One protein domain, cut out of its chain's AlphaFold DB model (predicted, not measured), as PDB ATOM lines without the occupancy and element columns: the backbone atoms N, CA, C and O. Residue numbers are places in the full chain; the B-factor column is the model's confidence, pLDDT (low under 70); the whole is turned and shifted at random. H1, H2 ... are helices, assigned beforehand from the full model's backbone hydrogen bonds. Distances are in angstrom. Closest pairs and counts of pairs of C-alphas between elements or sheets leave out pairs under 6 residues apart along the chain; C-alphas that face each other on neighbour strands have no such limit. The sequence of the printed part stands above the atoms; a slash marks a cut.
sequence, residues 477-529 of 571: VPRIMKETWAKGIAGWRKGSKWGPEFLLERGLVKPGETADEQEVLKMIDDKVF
ATOM      1  N   VAL A 477     248.098 327.841 416.704       82.81
ATOM      2  CA  VAL A 477     247.032 327.319 417.563       82.81
ATOM      3  C   VAL A 477     245.773 327.072 416.715       82.81
ATOM      4  O   VAL A 477     245.252 328.016 416.110       82.81
ATOM      5  N   PRO A 478     245.225 325.839 416.708       84.19
ATOM      6  CA  PRO A 478     243.998 325.524 415.994       84.19
ATOM      7  C   PRO A 478     242.844 326.446 416.391       84.19
ATOM      8  O   PRO A 478     242.604 326.697 417.573       84.19
ATOM      9  N   ARG A 479     242.059 326.885 415.402       87.06
ATOM     10  CA  ARG A 479     240.916 327.788 415.611       87.06
ATOM     11  C   ARG A 479     239.933 327.288 416.673       87.06
ATOM     12  O   ARG A 479     239.501 328.067 417.513       87.06
ATOM     13  N   ILE A 480     239.646 325.986 416.688       85.06
ATOM     14  CA  ILE A 480     238.758 325.347 417.676       85.06
ATOM     15  C   ILE A 480     239.238 325.612 419.115       85.06
ATOM     16  O   ILE A 480     238.436 325.813 420.029       85.06
ATOM     17  N   MET A 481     240.555 325.643 419.324       81.44
ATOM     18  CA  MET A 481     241.147 325.914 420.629       81.44
ATOM     19  C   MET A 481     240.960 327.384 421.020       81.44
ATOM     20  O   MET A 481     240.493 327.667 422.119       81.44
ATOM     21  N   LYS A 482     241.208 328.312 420.088       85.50
ATOM     22  CA  LYS A 482     240.965 329.749 420.295       85.50
ATOM     23  C   LYS A 482     239.498 330.059 420.586       85.50
ATOM     24  O   LYS A 482     239.204 330.850 421.472       85.50
ATOM     25  N   GLU A 483     238.569 329.403 419.896       87.06
ATOM     26  CA  GLU A 483     237.130 329.520 420.163       87.06
ATOM     27  C   GLU A 483     236.774 328.994 421.561       87.06
ATOM     28  O   GLU A 483     235.981 329.596 422.285       87.06
ATOM     29  N   THR A 484     237.403 327.896 421.987       82.25
ATOM     30  CA  THR A 484     237.233 327.350 423.342       82.25
ATOM     31  C   THR A 484     237.736 328.329 424.405       82.25
ATOM     32  O   THR A 484     237.061 328.556 425.414       82.25
ATOM     33  N   TRP A 485     238.882 328.962 424.164       83.25
ATOM     34  CA  TRP A 485     239.426 330.022 425.010       83.25
ATOM     35  C   TRP A 485     238.513 331.240 425.064       83.25
ATOM     36  O   TRP A 485     238.216 331.732 426.153       83.25
ATOM     37  N   ALA A 486     238.023 331.687 423.908       87.12
ATOM     38  CA  ALA A 486     237.131 332.827 423.799       87.12
ATOM     39  C   ALA A 486     235.841 332.609 424.597       87.12
ATOM     40  O   ALA A 486     235.455 333.471 425.383       87.12
ATOM     41  N   LYS A 487     235.240 331.416 424.508       84.81
ATOM     42  CA  LYS A 487     234.084 331.015 425.334       84.81
ATOM     43  C   LYS A 487     234.381 331.072 426.828       84.81
ATOM     44  O   LYS A 487     233.534 331.505 427.615       84.81
ATOM     45  N   GLY A 488     235.563 330.598 427.223       80.06
ATOM     46  CA  GLY A 488     236.016 330.604 428.613       80.06
ATOM     47  C   GLY A 488     236.178 332.022 429.166       80.06
ATOM     48  O   GLY A 488     235.648 332.326 430.236       80.06
ATOM     49  N   ILE A 489     236.857 332.893 428.418       83.25
ATOM     50  CA  ILE A 489     237.120 334.286 428.804       83.25
ATOM     51  C   ILE A 489     235.854 335.148 428.748       83.25
ATOM     52  O   ILE A 489     235.619 335.939 429.655       83.25
ATOM     53  N   ALA A 490     234.999 334.982 427.737       84.94
ATOM     54  CA  ALA A 490     233.746 335.735 427.624       84.94
ATOM     55  C   ALA A 490     232.762 335.435 428.772       84.94
ATOM     56  O   ALA A 490     231.707 336.056 428.881       84.94
ATOM     57  N   GLY A 491     233.070 334.461 429.639       77.69
ATOM     58  CA  GLY A 491     232.215 334.121 430.768       77.69
ATOM     59  C   GLY A 491     230.895 333.498 430.320       77.69
ATOM     60  O   GLY A 491     229.894 333.622 431.024       77.69
ATOM     61  N   TRP A 492     230.884 332.796 429.175       63.78
ATOM     62  CA  TRP A 492     229.687 332.144 428.614       63.78
ATOM     63  C   TRP A 492     228.948 331.286 429.657       63.78
ATOM     64  O   TRP A 492     227.730 331.095 429.608       63.78
ATOM     65  N   ARG A 493     229.681 330.754 430.640       64.31
ATOM     66  CA  ARG A 493     229.103 330.004 431.750       64.31
ATOM     67  C   ARG A 493     228.637 330.924 432.865       64.31
ATOM     68  O   ARG A 493     229.429 331.587 433.530       64.31
ATOM     69  N   LYS A 494     227.338 330.841 433.142       61.59
ATOM     70  CA  LYS A 494     226.687 331.491 434.277       61.59
ATOM     71  C   LYS A 494     227.459 331.211 435.577       61.59
ATOM     72  O   LYS A 494     227.566 330.063 435.991       61.59
ATOM     73  N   GLY A 495     227.975 332.265 436.207       64.94
ATOM     74  CA  GLY A 495     228.702 332.193 437.482       64.94
ATOM     75  C   GLY A 495     230.230 332.194 437.368       64.94
ATOM     76  O   GLY A 495     230.890 332.450 438.371       64.94
ATOM     77  N   SER A 496     230.802 331.989 436.176       68.69
ATOM     78  CA  SER A 496     232.242 332.164 435.958       68.69
ATOM     79  C   SER A 496     232.560 333.646 435.779       68.69
ATOM     80  O   SER A 496     232.161 334.244 434.782       68.69
ATOM     81  N   LYS A 497     233.262 334.245 436.744       76.75
ATOM     82  CA  LYS A 497     233.669 335.658 436.681       76.75
ATOM     83  C   LYS A 497     235.118 335.875 436.268       76.75
ATOM     84  O   LYS A 497     235.441 336.972 435.839       76.75
ATOM     85  N   TRP A 498     235.945 334.829 436.310       78.19
ATOM     86  CA  TRP A 498     237.382 334.938 436.051       78.19
ATOM     87  C   TRP A 498     237.705 335.603 434.707       78.19
ATOM     88  O   TRP A 498     238.555 336.477 434.647       78.19
ATOM     89  N   GLY A 499     237.021 335.206 433.631       80.56
ATOM     90  CA  GLY A 499     237.267 335.744 432.294       80.56
ATOM     91  C   GLY A 499     236.894 337.228 432.159       80.56
ATOM     92  O   GLY A 499     237.748 338.029 431.779       80.56
ATOM     93  N   PRO A 500     235.665 337.630 432.534       83.25
ATOM     94  CA  PRO A 500     235.285 339.041 432.587       83.25
ATOM     95  C   PRO A 500     236.148 339.886 433.538       83.25
ATOM     96  O   PRO A 500     236.496 341.012 433.193       83.25
ATOM     97  N   GLU A 501     236.522 339.354 434.706       82.88
ATOM     98  CA  GLU A 501     237.435 340.011 435.655       82.88
ATOM     99  C   GLU A 501     238.824 340.200 435.037       82.88
ATOM    100  O   GLU A 501     239.361 341.299 435.088       82.88
ATOM    101  N   PHE A 502     239.358 339.185 434.353       81.31
ATOM    102  CA  PHE A 502     240.623 339.274 433.624       81.31
ATOM    103  C   PHE A 502     240.604 340.381 432.559       81.31
ATOM    104  O   PHE A 502     241.533 341.185 432.485       81.31
ATOM    105  N   LEU A 503     239.546 340.454 431.746       84.25
ATOM    106  CA  LEU A 503     239.417 341.509 430.736       84.25
ATOM    107  C   LEU A 503     239.344 342.901 431.379       84.25
ATOM    108  O   LEU A 503     239.918 343.853 430.848       84.25
ATOM    109  N   LEU A 504     238.651 343.018 432.514       84.12
ATOM    110  CA  LEU A 504     238.502 344.269 433.254       84.12
ATOM    111  C   LEU A 504     239.825 344.720 433.886       84.12
ATOM    112  O   LEU A 504     240.208 345.877 433.739       84.12
ATOM    113  N   GLU A 505     240.537 343.813 434.556       81.56
ATOM    114  CA  GLU A 505     241.845 344.070 435.180       81.56
ATOM    115  C   GLU A 505     242.888 344.515 434.154       81.56
ATOM    116  O   GLU A 505     243.733 345.361 434.439       81.56
ATOM    117  N   ARG A 506     242.808 343.977 432.934       76.62
ATOM    118  CA  ARG A 506     243.665 344.370 431.809       76.62
ATOM    119  C   ARG A 506     243.221 345.658 431.118       76.62
ATOM    120  O   ARG A 506     243.874 346.082 430.168       76.62
ATOM    121  N   GLY A 507     242.118 346.261 431.558       82.00
ATOM    122  CA  GLY A 507     241.540 347.450 430.940       82.00
ATOM    123  C   GLY A 507     241.033 347.212 429.517       82.00
ATOM    124  O   GLY A 507     240.884 348.170 428.773       82.00
ATOM    125  N   LEU A 508     240.777 345.965 429.117       83.69
ATOM    126  CA  LEU A 508     240.282 345.627 427.777       83.69
ATOM    127  C   LEU A 508     238.773 345.856 427.648       83.69
ATOM    128  O   LEU A 508     238.271 346.098 426.550       83.69
ATOM    129  N   VAL A 509     238.065 345.812 428.777       85.62
ATOM    130  CA  VAL A 509     236.651 346.177 428.905       85.62
ATOM    131  C   VAL A 509     236.478 347.173 430.045       85.62
ATOM    132  O   VAL A 509     237.246 347.177 431.010       85.62
ATOM    133  N   LYS A 510     235.459 348.029 429.953       85.12
ATOM    134  CA  LYS A 510     235.147 348.982 431.025       85.12
ATOM    135  C   LYS A 510     234.390 348.301 432.171       85.12
ATOM    136  O   LYS A 510     233.720 347.289 431.954       85.12
ATOM    137  N   PRO A 511     234.411 348.875 433.389       85.00
ATOM    138  CA  PRO A 511     233.580 348.394 434.486       85.00
ATOM    139  C   PRO A 511     232.100 348.321 434.084       85.00
ATOM    140  O   PRO A 511     231.510 349.319 433.677       85.00
ATOM    141  N   GLY A 512     231.498 347.138 434.220       81.81
ATOM    142  CA  GLY A 512     230.097 346.891 433.862       81.81
ATOM    143  C   GLY A 512     229.854 346.509 432.397       81.81
ATOM    144  O   GLY A 512     228.725 346.154 432.062       81.81
ATOM    145  N   GLU A 513     230.884 346.531 431.548       84.94
ATOM    146  CA  GLU A 513     230.840 345.955 430.202       84.94
ATOM    147  C   GLU A 513     231.295 344.486 430.233       84.94
ATOM    148  O   GLU A 513     232.084 344.066 431.081       84.94
ATOM    149  N   THR A 514     230.777 343.690 429.302       83.75
ATOM    150  CA  THR A 514     231.187 342.298 429.079       83.75
ATOM    151  C   THR A 514     231.486 342.131 427.602       83.75
ATOM    152  O   THR A 514     230.655 342.535 426.790       83.75
ATOM    153  N   ALA A 515     232.622 341.527 427.266       86.69
ATOM    154  CA  ALA A 515     232.919 341.161 425.888       86.69
ATOM    155  C   ALA A 515     232.205 339.856 425.522       86.69
ATOM    156  O   ALA A 515     232.180 338.914 426.325       86.69
ATOM    157  N   ASP A 516     231.630 339.795 424.326       90.94
ATOM    158  CA  ASP A 516     231.066 338.549 423.810       90.94
ATOM    159  C   ASP A 516     232.156 337.589 423.287       90.94
ATOM    160  O   ASP A 516     233.335 337.925 423.189       90.94
ATOM    161  N   GLU A 517     231.773 336.348 422.973       90.69
ATOM    162  CA  GLU A 517     232.709 335.327 422.483       90.69
ATOM    163  C   GLU A 517     233.453 335.764 421.210       90.69
ATOM    164  O   GLU A 517     234.636 335.467 421.061       90.69
ATOM    165  N   GLN A 518     232.783 336.464 420.291       93.12
ATOM    166  CA  GLN A 518     233.370 336.859 419.010       93.12
ATOM    167  C   GLN A 518     234.333 338.035 419.181       93.12
ATOM    168  O   GLN A 518     235.397 338.056 418.562       93.12
ATOM    169  N   GLU A 519     233.999 338.983 420.053       91.00
ATOM    170  CA  GLU A 519     234.878 340.080 420.451       91.00
ATOM    171  C   GLU A 519     236.146 339.541 421.107       91.00
ATOM    172  O   GLU A 519     237.249 339.935 420.730       91.00
ATOM    173  N   VAL A 520     236.014 338.594 422.036       89.50
ATOM    174  CA  VAL A 520     237.171 337.961 422.674       89.50
ATOM    175  C   VAL A 520     237.999 337.166 421.668       89.50
ATOM    176  O   VAL A 520     239.223 337.271 421.684       89.50
ATOM    177  N   LEU A 521     237.371 336.390 420.780       90.94
ATOM    178  CA  LEU A 521     238.088 335.647 419.741       90.94
ATOM    179  C   LEU A 521     238.886 336.587 418.835       90.94
ATOM    180  O   LEU A 521     240.039 336.308 418.514       90.94
ATOM    181  N   LYS A 522     238.306 337.737 418.487       90.44
ATOM    182  CA  LYS A 522     239.011 338.774 417.743       90.44
ATOM    183  C   LYS A 522     240.194 339.333 418.536       90.44
ATOM    184  O   LYS A 522     241.275 339.450 417.979       90.44
ATOM    185  N   MET A 523     240.031 339.623 419.830       87.81
ATOM    186  CA  MET A 523     241.147 340.078 420.673       87.81
ATOM    187  C   MET A 523     242.282 339.049 420.755       87.81
ATOM    188  O   MET A 523     243.451 339.431 420.790       87.81
ATOM    189  N   ILE A 524     241.937 337.757 420.778       86.44
ATOM    190  CA  ILE A 524     242.894 336.652 420.696       86.44
ATOM    191  C   ILE A 524     243.655 336.758 419.371       86.44
ATOM    192  O   ILE A 524     244.875 336.900 419.384       86.44
ATOM    193  N   ASP A 525     242.969 336.755 418.228       87.50
ATOM    194  CA  ASP A 525     243.617 336.788 416.908       87.50
ATOM    195  C   ASP A 525     244.429 338.067 416.645       87.50
ATOM    196  O   ASP A 525     245.522 337.988 416.079       87.50
ATOM    197  N   ASP A 526     243.958 339.210 417.142       84.75
ATOM    198  CA  ASP A 526     244.648 340.505 417.087       84.75
ATOM    199  C   ASP A 526     245.836 340.585 418.074       84.75
ATOM    200  O   ASP A 526     246.538 341.598 418.122       84.75
ATOM    201  N   LYS A 527     246.086 339.524 418.859       79.25
ATOM    202  CA  LYS A 527     247.158 339.420 419.867       79.25
ATOM    203  C   LYS A 527     247.110 340.544 420.906       79.25
ATOM    204  O   LYS A 527     248.145 341.000 421.393       79.25
ATOM    205  N   VAL A 528     245.900 340.986 421.256       78.44
ATOM    206  CA  VAL A 528     245.658 342.087 422.205       78.44
ATOM    207  C   VAL A 528     246.186 341.747 423.599       78.44
ATOM    208  O   VAL A 528     246.649 342.628 424.320       78.44
ATOM    209  N   PHE A 529     246.160 340.467 423.973       73.31
ATOM    210  CA  PHE A 529     246.793 339.972 425.188       73.31
ATOM    211  C   PHE A 529     247.770 338.841 424.875       73.31
ATOM    212  O   PHE A 529     247.537 338.003 424.004       73.31
TER     213      PHE A 529
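AT A GLANCE: This is residues 477 to 529 of the 571 residues of an uncharacterized protein of Sphaerosporella brunnea (UniProt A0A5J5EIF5). Helix H1 and the shorter helix H2 meet near their ends as an L, with H2 set crosswise where H1 ends, and a third helix, H3, packs on H1 and crosses it steeply. H2 and H3 stay clear of each other, and a long stretch without a named element, residues 506 to 516, leads from one to the other. The printed part has 53 residues, with three named helices in the order H1, H2, H3 and no named strand; its class is all helix, with 28 residues in the named helices. It is compact, with a radius of gyration of the C-alphas of 10.3 A, and the C-alphas span 30 by 23 by 14 A along the three main axes.

HOW THE PARTS SIT: Going along the printed part, H1, residues 479 to 489, comes first and touches both other helices. H2, residues 498 to 505, follows after a short link of 8 residues. H1 and H2 touch with 6 pairs of C-alphas within 8 A, and the closest C-alphas, those of Ile 489 and Gly 499, are 3.8 A apart. The lines of these two helices are about perpendicular, at 76 degrees, and their centres are 15.1 A apart. H3, residues 517 to 525, follows H2 after a long link of 11 residues. H2 and H3 are apart, with no C-alpha of the one within 8 A of the other. H1 and H3 touch with 13 pairs of C-alphas within 8 A. Their closest C-alphas are those of Ala 486 and Leu 521, 5.0 A apart. They run opposite ways at a steep tilt of 60 degrees, with their centres 8.5 A apart. In H1, H2 and H3 every pair of backbone O of residue i and N of residue i+4 is within hydrogen-bond range.

IN THESE COORDINATES: H1 runs from Arg 479, with its C-alpha at (240.916, 327.788, 415.611), to Ile 489, with its C-alpha at (237.120, 334.286, 428.804), 15.2 A from first to last C-alpha. H2 runs from Trp 498 to Glu 505 and measures 10.2 A in the same way. H3 runs from Glu 517 to Asp 525, 12.3 A, and its last C-alpha is at (243.617, 336.788, 416.908).

THE WHOLE: The two C-alphas farthest apart are those of Pro 478 and Pro 511, at 31.2 A. The first and last printed C-alphas, of Val 477 and Phe 529, are 14.8 A apart. The printed part has no cut. The mean pLDDT of the printed part is 82.3, and the model's confidence is low, under 70, at residues 492 to 496, in the link between H1 and H2.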